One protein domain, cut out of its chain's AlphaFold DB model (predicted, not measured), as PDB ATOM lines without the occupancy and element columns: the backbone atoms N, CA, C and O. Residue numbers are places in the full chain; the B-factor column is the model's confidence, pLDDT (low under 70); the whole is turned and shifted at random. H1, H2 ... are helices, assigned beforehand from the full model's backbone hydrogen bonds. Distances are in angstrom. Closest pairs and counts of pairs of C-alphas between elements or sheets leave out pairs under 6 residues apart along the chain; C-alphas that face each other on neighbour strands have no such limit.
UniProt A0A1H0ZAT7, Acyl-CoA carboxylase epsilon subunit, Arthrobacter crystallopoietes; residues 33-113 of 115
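What this domain is: This is residues 33 to 113 of the 115 residues of the protein "Acyl-CoA carboxylase epsilon subunit" of Arthrobacter crystallopoietes (UniProt A0A1H0ZAT7). Four separate helices are strung on long links in an open, hooked shape: H1 is an arm that makes one tip of the long axis, H2 follows past a loop of residues 48 to 61, and beyond H3, near the opposite tip, the backbone turns back to the short H4. The 81 printed residues hold H1, H2, H3 and H4 in that order and no named strand, all helix, extended, with a radius of gyration of the C-alphas of 20.6 A and spans of 65 by 38 by 23 A.

Where its parts are: H1, residues 33 to 47, begins at C-alpha 33 (8.950, -51.216, -4.724) and measures 21.3 A. H2, residues 62 to 78, measures 24.4 A; H3, residues 90 to 97, 10.8 A. H4, residues 109 to 113, 7.8 A, ends at C-alpha 113 (20.962, -23.074, 30.686).

How they stand to each other: The four helices are apart from one another. Every O i to N i+4 pair is within hydrogen-bond range in H2, against 9 of 11 in H1, 1 of 4 in H3 and 0 of 1 in H4; for O i to N i+3, H3 has 2 of 5 and H4 2 of 2.

The domain as a whole: The C-alphas of Ser 33 and Arg 91, the two farthest apart, are 64.7 A apart. The printed part has no cut, and its three links are long. Residues 33 to 48, 78 to 93 and 112 to 113 have pLDDT under 70.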
ATOM      1  N   SER A  33       7.869 -50.411  -5.327       51.03
ATOM      2  CA  SER A  33       8.950 -51.216  -4.724       51.03
ATOM      3  C   SER A  33      10.379 -50.887  -5.207       51.03
ATOM      4  O   SER A  33      11.336 -51.054  -4.461       51.03
ATOM      5  N   GLY A  34      10.553 -50.337  -6.416       52.69
ATOM      6  CA  GLY A  34      11.877 -49.921  -6.905       52.69
ATOM      7  C   GLY A  34      12.397 -48.605  -6.311       52.69
ATOM      8  O   GLY A  34      13.588 -48.323  -6.423       52.69
ATOM      9  N   ASN A  35      11.522 -47.788  -5.716       55.44
ATOM     10  CA  ASN A  35      11.914 -46.535  -5.068       55.44
ATOM     11  C   ASN A  35      12.317 -46.772  -3.609       55.44
ATOM     12  O   ASN A  35      13.257 -46.148  -3.140       55.44
ATOM     13  N   GLU A  36      11.664 -47.702  -2.912       51.47
ATOM     14  CA  GLU A  36      11.954 -48.029  -1.507       51.47
ATOM     15  C   GLU A  36      13.308 -48.719  -1.337       51.47
ATOM     16  O   GLU A  36      14.086 -48.321  -0.477       51.47
ATOM     17  N   GLU A  37      13.639 -49.667  -2.217       50.19
ATOM     18  CA  GLU A  37      14.944 -50.346  -2.223       50.19
ATOM     19  C   GLU A  37      16.099 -49.350  -2.440       50.19
ATOM     20  O   GLU A  37      17.159 -49.443  -1.825       50.19
ATOM     21  N   ARG A  38      15.874 -48.343  -3.295       58.22
ATOM     22  CA  ARG A  38      16.845 -47.274  -3.569       58.22
ATOM     23  C   ARG A  38      16.954 -46.288  -2.411       58.22
ATOM     24  O   ARG A  38      18.064 -45.919  -2.052       58.22
ATOM     25  N   MET A  39      15.828 -45.914  -1.800       47.75
ATOM     26  CA  MET A  39      15.797 -45.033  -0.626       47.75
ATOM     27  C   MET A  39      16.491 -45.678   0.584       47.75
ATOM     28  O   MET A  39      17.196 -44.994   1.320       47.75
ATOM     29  N   HIS A  40      16.337 -46.993   0.776       48.66
ATOM     30  CA  HIS A  40      17.029 -47.740   1.829       48.66
ATOM     31  C   HIS A  40      18.534 -47.889   1.559       48.66
ATOM     32  O   HIS A  40      19.324 -47.703   2.483       48.66
ATOM     33  N   ALA A  41      18.943 -48.139   0.310       59.75
ATOM     34  CA  ALA A  41      20.360 -48.210  -0.061       59.75
ATOM     35  C   ALA A  41      21.081 -46.849   0.054       59.75
ATOM     36  O   ALA A  41      22.244 -46.786   0.452       59.75
ATOM     37  N   GLU A  42      20.395 -45.743  -0.250       54.16
ATOM     38  CA  GLU A  42      20.938 -44.388  -0.084       54.16
ATOM     39  C   GLU A  42      21.015 -43.990   1.401       54.16
ATOM     40  O   GLU A  42      21.999 -43.391   1.831       54.16
ATOM     41  N   ALA A  43      20.049 -44.427   2.219       59.84
ATOM     42  CA  ALA A  43      20.106 -44.286   3.673       59.84
ATOM     43  C   ALA A  43      21.255 -45.096   4.311       59.84
ATOM     44  O   ALA A  43      21.882 -44.604   5.249       59.84
ATOM     45  N   GLU A  44      21.573 -46.293   3.801       54.84
ATOM     46  CA  GLU A  44      22.739 -47.079   4.242       54.84
ATOM     47  C   GLU A  44      24.069 -46.403   3.872       54.84
ATOM     48  O   GLU A  44      24.954 -46.300   4.721       54.84
ATOM     49  N   ALA A  45      24.192 -45.846   2.661       60.47
ATOM     50  CA  ALA A  45      25.374 -45.075   2.260       60.47
ATOM     51  C   ALA A  45      25.553 -43.784   3.088       60.47
ATOM     52  O   ALA A  45      26.678 -43.349   3.351       60.47
ATOM     53  N   GLN A  46      24.449 -43.175   3.540       57.72
ATOM     54  CA  GLN A  46      24.467 -42.041   4.465       57.72
ATOM     55  C   GLN A  46      24.841 -42.464   5.898       57.72
ATOM     56  O   GLN A  46      25.448 -41.678   6.623       57.72
ATOM     57  N   ALA A  47      24.505 -43.694   6.308       58.16
ATOM     58  CA  ALA A  47      24.760 -44.222   7.649       58.16
ATOM     59  C   ALA A  47      26.242 -44.540   7.917       58.16
ATOM     60  O   ALA A  47      26.667 -44.523   9.073       58.16
ATOM     61  N   GLU A  48      27.044 -44.783   6.874       65.25
ATOM     62  CA  GLU A  48      28.498 -44.950   7.016       65.25
ATOM     63  C   GLU A  48      29.205 -43.646   7.433       65.25
ATOM     64  O   GLU A  48      30.284 -43.678   8.031       65.25
ATOM     65  N   GLN A  49      28.588 -42.488   7.181       71.56
ATOM     66  CA  GLN A  49      29.082 -41.192   7.633       71.56
ATOM     67  C   GLN A  49      28.465 -40.863   8.993       71.56
ATOM     68  O   GLN A  49      27.289 -40.518   9.099       71.56
ATOM     69  N   ALA A  50      29.269 -40.949  10.056       81.25
ATOM     70  CA  ALA A  50      28.825 -40.521  11.376       81.25
ATOM     71  C   ALA A  50      28.323 -39.057  11.319       81.25
ATOM     72  O   ALA A  50      29.018 -38.197  10.767       81.25
ATOM     73  N   PRO A  51      27.136 -38.748  11.874       83.50
ATOM     74  CA  PRO A  51      26.550 -37.413  11.774       83.50
ATOM     75  C   PRO A  51      27.429 -36.365  12.477       83.50
ATOM     76  O   PRO A  51      27.848 -36.581  13.614       83.50
ATOM     77  N   LEU A  52      27.670 -35.208  11.833       87.06
ATOM     78  CA  LEU A  52      28.502 -34.127  12.401       87.06
ATOM     79  C   LEU A  52      27.960 -33.604  13.742       87.06
ATOM     80  O   LEU A  52      28.728 -33.335  14.664       87.06
ATOM     81  N   PHE A  53      26.642 -33.422  13.839       91.06
ATOM     82  CA  PHE A  53      25.934 -33.047  15.061       91.06
ATOM     83  C   PHE A  53      24.458 -33.458  14.968       91.06
ATOM     84  O   PHE A  53      23.925 -33.670  13.880       91.06
ATOM     85  N   THR A  54      23.782 -33.553  16.115       92.31
ATOM     86  CA  THR A  54      22.355 -33.909  16.210       92.31
ATOM     87  C   THR A  54      21.559 -32.818  16.917       92.31
ATOM     88  O   THR A  54      22.014 -32.271  17.924       92.31
ATOM     89  N   VAL A  55      20.341 -32.547  16.449       92.25
ATOM     90  CA  VAL A  55      19.418 -31.609  17.103       92.25
ATOM     91  C   VAL A  55      18.690 -32.323  18.242       92.25
ATOM     92  O   VAL A  55      17.911 -33.242  18.012       92.25
ATOM     93  N   ALA A  56      18.935 -31.903  19.484       91.00
ATOM     94  CA  ALA A  56      18.339 -32.545  20.658       91.00
ATOM     95  C   ALA A  56      16.860 -32.172  20.890       91.00
ATOM     96  O   ALA A  56      16.125 -32.933  21.519       91.00
ATOM     97  N   LYS A  57      16.424 -30.984  20.444       87.00
ATOM     98  CA  LYS A  57      15.052 -30.485  20.630       87.00
ATOM     99  C   LYS A  57      14.709 -29.403  19.602       87.00
ATOM    100  O   LYS A  57      15.560 -28.584  19.274       87.00
ATOM    101  N   GLY A  58      13.434 -29.340  19.209       93.69
ATOM    102  CA  GLY A  58      12.891 -28.319  18.307       93.69
ATOM    103  C   GLY A  58      12.918 -28.751  16.842       93.69
ATOM    104  O   GLY A  58      13.330 -29.865  16.532       93.69
ATOM    105  N   ASN A  59      12.456 -27.867  15.960       94.06
ATOM    106  CA  ASN A  59      12.487 -28.060  14.511       94.06
ATOM    107  C   ASN A  59      13.146 -26.829  13.862       94.06
ATOM    108  O   ASN A  59      12.418 -25.926  13.445       94.06
ATOM    109  N   PRO A  60      14.490 -26.727  13.895       94.19
ATOM    110  CA  PRO A  60      15.201 -25.590  13.316       94.19
ATOM    111  C   PRO A  60      15.010 -25.547  11.800       94.19
ATOM    112  O   PRO A  60      14.834 -26.585  11.156       94.19
ATOM    113  N   SER A  61      15.059 -24.347  11.230       97.25
ATOM    114  CA  SER A  61      14.969 -24.189   9.781       97.25
ATOM    115  C   SER A  61      16.258 -24.657   9.093       97.25
ATOM    116  O   SER A  61      17.325 -24.772   9.706       97.25
ATOM    117  N   ALA A  62      16.178 -24.928   7.788       95.19
ATOM    118  CA  ALA A  62      17.344 -25.330   7.005       95.19
ATOM    119  C   ALA A  62      18.422 -24.231   6.985       95.19
ATOM    120  O   ALA A  62      19.617 -24.524   7.032       95.19
ATOM    121  N   GLU A  63      18.004 -22.964   6.974       96.56
ATOM    122  CA  GLU A  63      18.888 -21.800   7.016       96.56
ATOM    123  C   GLU A  63      19.670 -21.738   8.331       96.56
ATOM    124  O   GLU A  63      20.872 -21.465   8.327       96.56
ATOM    125  N   GLU A  64      19.021 -22.044   9.455       96.81
ATOM    126  CA  GLU A  64      19.671 -22.080  10.767       96.81
ATOM    127  C   GLU A  64      20.717 -23.203  10.846       96.81
ATOM    128  O   GLU A  64      21.821 -22.990  11.357       96.81
ATOM    129  N   LEU A  65      20.416 -24.381  10.286       95.62
ATOM    130  CA  LEU A  65      21.363 -25.500  10.210       95.62
ATOM    131  C   LEU A  65      22.577 -25.169   9.329       95.62
ATOM    132  O   LEU A  65      23.716 -25.474   9.699       95.62
ATOM    133  N   ALA A  66      22.353 -24.511   8.191       95.44
ATOM    134  CA  ALA A  66      23.422 -24.067   7.303       95.44
ATOM    135  C   ALA A  66      24.318 -23.021   7.985       95.44
ATOM    136  O   ALA A  66      25.545 -23.143   7.959       95.44
ATOM    137  N   ALA A  67      23.715 -22.036   8.658       96.62
ATOM    138  CA  ALA A  67      24.443 -21.009   9.395       96.62
ATOM    139  C   ALA A  67      25.307 -21.612  10.514       96.62
ATOM    140  O   ALA A  67      26.485 -21.273  10.637       96.62
ATOM    141  N   LEU A  68      24.758 -22.549  11.294       94.81
ATOM    142  CA  LEU A  68      25.509 -23.237  12.346       94.81
ATOM    143  C   LEU A  68      26.698 -24.019  11.775       94.81
ATOM    144  O   LEU A  68      27.805 -23.937  12.307       94.81
ATOM    145  N   THR A  69      26.488 -24.734  10.671       94.62
ATOM    146  CA  THR A  69      27.546 -25.510  10.010       94.62
ATOM    147  C   THR A  69      28.672 -24.603   9.516       94.62
ATOM    148  O   THR A  69      29.842 -24.894   9.757       94.62
ATOM    149  N   ALA A  70      28.336 -23.461   8.909       96.06
ATOM    150  CA  ALA A  70      29.322 -22.476   8.470       96.06
ATOM    151  C   ALA A  70      30.180 -21.955   9.637       96.06
ATOM    152  O   ALA A  70      31.398 -21.834   9.504       96.06
ATOM    153  N   VAL A  71      29.570 -21.700  10.800       95.56
ATOM    154  CA  VAL A  71      30.292 -21.266  12.006       95.56
ATOM    155  C   VAL A  71      31.227 -22.359  12.528       95.56
ATOM    156  O   VAL A  71      32.373 -22.065  12.867       95.56
ATOM    157  N   VAL A  72      30.774 -23.614  12.576       93.62
ATOM    158  CA  VAL A  72      31.608 -24.749  13.012       93.62
ATOM    159  C   VAL A  72      32.820 -24.921  12.095       93.62
ATOM    160  O   VAL A  72      33.939 -25.047  12.590       93.62
ATOM    161  N   LEU A  73      32.621 -24.854  10.778       93.19
ATOM    162  CA  LEU A  73      33.710 -24.939   9.804       93.19
ATOM    163  C   LEU A  73      34.685 -23.763   9.943       93.19
ATOM    164  O   LEU A  73      35.894 -23.971   9.963       93.19
ATOM    165  N   ALA A  74      34.186 -22.536  10.128       91.56
ATOM    166  CA  ALA A  74      35.039 -21.368  10.348       91.56
ATOM    167  C   ALA A  74      35.901 -21.498  11.620       91.56
ATOM    168  O   ALA A  74      37.076 -21.132  11.609       91.56
ATOM    169  N   LEU A  75      35.347 -22.053  12.704       90.81
ATOM    170  CA  LEU A  75      36.086 -22.321  13.943       90.81
ATOM    171  C   LEU A  75      37.180 -23.378  13.735       90.81
ATOM    172  O   LEU A  75      38.299 -23.190  14.216       90.81
ATOM    173  N   GLN A  76      36.890 -24.446  12.987       87.38
ATOM    174  CA  GLN A  76      37.872 -25.480  12.648       87.38
ATOM    175  C   GLN A  76      39.024 -24.910  11.810       87.38
ATOM    176  O   GLN A  76      40.183 -25.144  12.145       87.38
ATOM    177  N   SER A  77      38.717 -24.088  10.802       79.56
ATOM    178  CA  SER A  77      39.726 -23.415   9.973       79.56
ATOM    179  C   SER A  77      40.537 -22.374  10.750       79.56
ATOM    180  O   SER A  77      41.731 -22.212  10.523       79.56
ATOM    181  N   SER A  78      39.933 -21.683  11.721       69.88
ATOM    182  CA  SER A  78      40.670 -20.710  12.542       69.88
ATOM    183  C   SER A  78      41.693 -21.361  13.478       69.88
ATOM    184  O   SER A  78      42.668 -20.721  13.858       69.88
ATOM    185  N   SER A  79      41.507 -22.642  13.819       60.81
ATOM    186  CA  SER A  79      42.461 -23.392  14.638       60.81
ATOM    187  C   SER A  79      43.721 -23.799  13.863       60.81
ATOM    188  O   SER A  79      44.704 -24.180  14.498       60.81
ATOM    189  N   THR A  80      43.705 -23.742  12.526       58.59
ATOM    190  CA  THR A  80      44.864 -24.060  11.674       58.59
ATOM    191  C   THR A  80      45.663 -22.823  11.249       58.59
ATOM    192  O   THR A  80      46.832 -22.954  10.906       58.59
ATOM    193  N   GLU A  81      45.074 -21.626  11.323       55.78
ATOM    194  CA  GLU A  81      45.691 -20.358  10.884       55.78
ATOM    195  C   GLU A  81      46.595 -19.701  11.960       55.78
ATOM    196  O   GLU A  81      47.338 -18.761  11.679       55.78
ATOM    197  N   ASP A  82      46.563 -20.191  13.206       53.75
ATOM    198  CA  ASP A  82      47.278 -19.602  14.356       53.75
ATOM    199  C   ASP A  82      48.822 -19.755  14.298       53.75
ATOM    200  O   ASP A  82      49.537 -19.218  15.151       53.75
ATOM    201  N   GLU A  83      49.369 -20.432  13.281       55.28
ATOM    202  CA  GLU A  83      50.822 -20.568  13.084       55.28
ATOM    203  C   GLU A  83      51.478 -19.314  12.472       55.28
ATOM    204  O   GLU A  83      52.700 -19.164  12.537       55.28
ATOM    205  N   THR A  84      50.708 -18.349  11.949       53.81
ATOM    206  CA  THR A  84      51.275 -17.125  11.355       53.81
ATOM    207  C   THR A  84      50.712 -15.839  11.961       53.81
ATOM    208  O   THR A  84      49.940 -15.112  11.347       53.81
ATOM    209  N   GLY A  85      51.213 -15.484  13.148       48.78
ATOM    210  CA  GLY A  85      51.393 -14.077  13.523       48.78
ATOM    211  C   GLY A  85      50.535 -13.537  14.673       48.78
ATOM    212  O   GLY A  85      49.320 -13.433  14.600       48.78
ATOM    213  N   GLY A  86      51.227 -13.029  15.702       46.75
ATOM    214  CA  GLY A  86      50.706 -11.955  16.557       46.75
ATOM    215  C   GLY A  86      50.325 -12.339  17.987       46.75
ATOM    216  O   GLY A  86      49.156 -12.437  18.352       46.75
ATOM    217  N   LYS A  87      51.320 -12.427  18.878       61.34
ATOM    218  CA  LYS A  87      51.089 -12.375  20.330       61.34
ATOM    219  C   LYS A  87      50.432 -11.035  20.713       61.34
ATOM    220  O   LYS A  87      51.085 -10.011  20.586       61.34
ATOM    221  N   SER A  88      49.211 -11.049  21.266       57.31
ATOM    222  CA  SER A  88      48.807 -10.319  22.499       57.31
ATOM    223  C   SER A  88      47.276 -10.215  22.663       57.31
ATOM    224  O   SER A  88      46.683  -9.147  22.565       57.31
ATOM    225  N   ARG A  89      46.600 -11.325  22.995       57.28
ATOM    226  CA  ARG A  89      45.231 -11.279  23.573       57.28
ATOM    227  C   ARG A  89      45.102 -12.027  24.906       57.28
ATOM    228  O   ARG A  89      44.048 -12.047  25.536       57.28
ATOM    229  N   ARG A  90      46.196 -12.625  25.397       58.38
ATOM    230  CA  ARG A  90      46.153 -13.583  26.518       58.38
ATOM    231  C   ARG A  90      46.065 -12.947  27.914       58.38
ATOM    232  O   ARG A  90      45.644 -13.625  28.849       58.38
ATOM    233  N   ARG A  91      46.419 -11.665  28.098       59.50
ATOM    234  CA  ARG A  91      46.524 -11.062  29.448       59.50
ATOM    235  C   ARG A  91      45.159 -10.815  30.117       59.50
ATOM    236  O   ARG A  91      45.045 -10.988  31.325       59.50
ATOM    237  N   GLY A  92      44.117 -10.481  29.348       62.19
ATOM    238  CA  GLY A  92      42.760 -10.252  29.876       62.19
ATOM    239  C   GLY A  92      41.919 -11.522  30.076       62.19
ATOM    240  O   GLY A  92      41.001 -11.527  30.893       62.19
ATOM    241  N   SER A  93      42.240 -12.597  29.351       66.75
ATOM    242  CA  SER A  93      41.517 -13.874  29.405       66.75
ATOM    243  C   SER A  93      41.856 -14.665  30.676       66.75
ATOM    244  O   SER A  93      40.941 -15.074  31.389       66.75
ATOM    245  N   ARG A  94      43.142 -14.733  31.057       71.69
ATOM    246  CA  ARG A  94      43.596 -15.482  32.247       71.69
ATOM    247  C   ARG A  94      42.988 -14.993  33.563       71.69
ATOM    248  O   ARG A  94      42.633 -15.798  34.411       71.69
ATOM    249  N   ARG A  95      42.848 -13.674  33.755       73.94
ATOM    250  CA  ARG A  95      42.263 -13.126  34.995       73.94
ATOM    251  C   ARG A  95      40.785 -13.494  35.137       73.94
ATOM    252  O   ARG A  95      40.346 -13.789  36.238       73.94
ATOM    253  N   ARG A  96      40.024 -13.477  34.038       71.69
ATOM    254  CA  ARG A  96      38.615 -13.893  34.067       71.69
ATOM    255  C   ARG A  96      38.490 -15.380  34.334       71.69
ATOM    256  O   ARG A  96      37.612 -15.760  35.086       71.69
ATOM    257  N   GLU A  97      39.374 -16.186  33.753       72.44
ATOM    258  CA  GLU A  97      39.397 -17.642  33.905       72.44
ATOM    259  C   GLU A  97      39.573 -18.087  35.362       72.44
ATOM    260  O   GLU A  97      38.829 -18.944  35.825       72.44
ATOM    261  N   LEU A  98      40.453 -17.415  36.112       78.31
ATOM    262  CA  LEU A  98      40.661 -17.645  37.549       78.31
ATOM    263  C   LEU A  98      39.472 -17.238  38.433       78.31
ATOM    264  O   LEU A  98      39.397 -17.652  39.585       78.31
ATOM    265  N   LEU A  99      38.566 -16.408  37.915       81.00
ATOM    266  CA  LEU A  99      37.391 -15.909  38.632       81.00
ATOM    267  C   LEU A  99      36.095 -16.592  38.174       81.00
ATOM    268  O   LEU A  99      35.010 -16.173  38.577       81.00
ATOM    269  N   ARG A 100      36.171 -17.617  37.312       74.00
ATOM    270  CA  ARG A 100      34.976 -18.343  36.867       74.00
ATOM    271  C   ARG A 100      34.480 -19.231  38.010       74.00
ATOM    272  O   ARG A 100      35.260 -20.033  38.523       74.00
ATOM    273  N   PRO A 101      33.191 -19.150  38.379       75.94
ATOM    274  CA  PRO A 101      32.576 -20.162  39.224       75.94
ATOM    275  C   PRO A 101      32.763 -21.533  38.572       75.94
ATOM    276  O   PRO A 101      32.617 -21.658  37.352       75.94
ATOM    277  N   VAL A 102      33.076 -22.556  39.369       73.25
ATOM    278  CA  VAL A 102      33.116 -23.934  38.874       73.25
ATOM    279  C   VAL A 102      31.697 -24.308  38.461       73.25
ATOM    280  O   VAL A 102      30.840 -24.585  39.298       73.25
ATOM    281  N   VAL A 103      31.428 -24.272  37.158       72.00
ATOM    282  CA  VAL A 103      30.191 -24.821  36.605       72.00
ATOM    283  C   VAL A 103      30.269 -26.324  36.822       72.00
ATOM    284  O   VAL A 103      31.203 -26.958  36.324       72.00
ATOM    285  N   GLN A 104      29.326 -26.893  37.578       72.06
ATOM    286  CA  GLN A 104      29.254 -28.342  37.722       72.06
ATOM    287  C   GLN A 104      29.044 -28.957  36.344       72.06
ATOM    288  O   GLN A 104      28.021 -28.754  35.697       72.06
ATOM    289  N   HIS A 105      30.051 -29.679  35.881       71.56
ATOM    290  CA  HIS A 105      29.994 -30.487  34.680       71.56
ATOM    291  C   HIS A 105      29.464 -31.851  35.113       71.56
ATOM    292  O   HIS A 105      30.072 -32.538  35.928       71.56
ATOM    293  N   GLY A 106      28.283 -32.211  34.617       74.88
ATOM    294  CA  GLY A 106      27.625 -33.462  34.962       74.88
ATOM    295  C   GLY A 106      26.328 -33.656  34.175       74.88
ATOM    296  O   GLY A 106      25.789 -32.683  33.629       74.88
ATOM    297  N   PRO A 107      25.810 -34.897  34.099       75.69
ATOM    298  CA  PRO A 107      24.538 -35.176  33.443       75.69
ATOM    299  C   PRO A 107      23.434 -34.296  34.041       75.69
ATOM    300  O   PRO A 107      23.162 -34.355  35.235       75.69
ATOM    301  N   GLY A 108      22.811 -33.443  33.226       71.75
ATOM    302  CA  GLY A 108      21.739 -32.551  33.685       71.75
ATOM    303  C   GLY A 108      22.147 -31.098  33.964       71.75
ATOM    304  O   GLY A 108      21.261 -30.248  33.974       71.75
ATOM    305  N   ALA A 109      23.441 -30.762  34.022       77.62
ATOM    306  CA  ALA A 109      23.906 -29.380  34.227       77.62
ATOM    307  C   ALA A 109      23.439 -28.398  33.130       77.62
ATOM    308  O   ALA A 109      22.987 -27.290  33.410       77.62
ATOM    309  N   TRP A 110      23.442 -28.853  31.878       72.19
ATOM    310  CA  TRP A 110      22.871 -28.178  30.704       72.19
ATOM    311  C   TRP A 110      21.367 -27.858  30.776       72.19
ATOM    312  O   TRP A 110      20.884 -27.022  30.027       72.19
ATOM    313  N   ARG A 111      20.582 -28.473  31.670       70.50
ATOM    314  CA  ARG A 111      19.137 -28.177  31.757       70.50
ATOM    315  C   ARG A 111      18.874 -26.813  32.388       70.50
ATOM    316  O   ARG A 111      17.828 -26.226  32.156       70.50
ATOM    317  N   HIS A 112      19.831 -26.301  33.154       68.38
ATOM    318  CA  HIS A 112      19.729 -24.998  33.802       68.38
ATOM    319  C   HIS A 112      20.089 -23.831  32.874       68.38
ATOM    320  O   HIS A 112      19.884 -22.683  33.253       68.38
ATOM    321  N   THR A 113      20.605 -24.108  31.670       65.56
ATOM    322  CA  THR A 113      20.962 -23.074  30.686       65.56
ATOM    323  C   THR A 113      19.826 -22.738  29.721       65.56
ATOM    324  O   THR A 113      19.915 -21.736  29.022       65.56
TER     325      THR A 113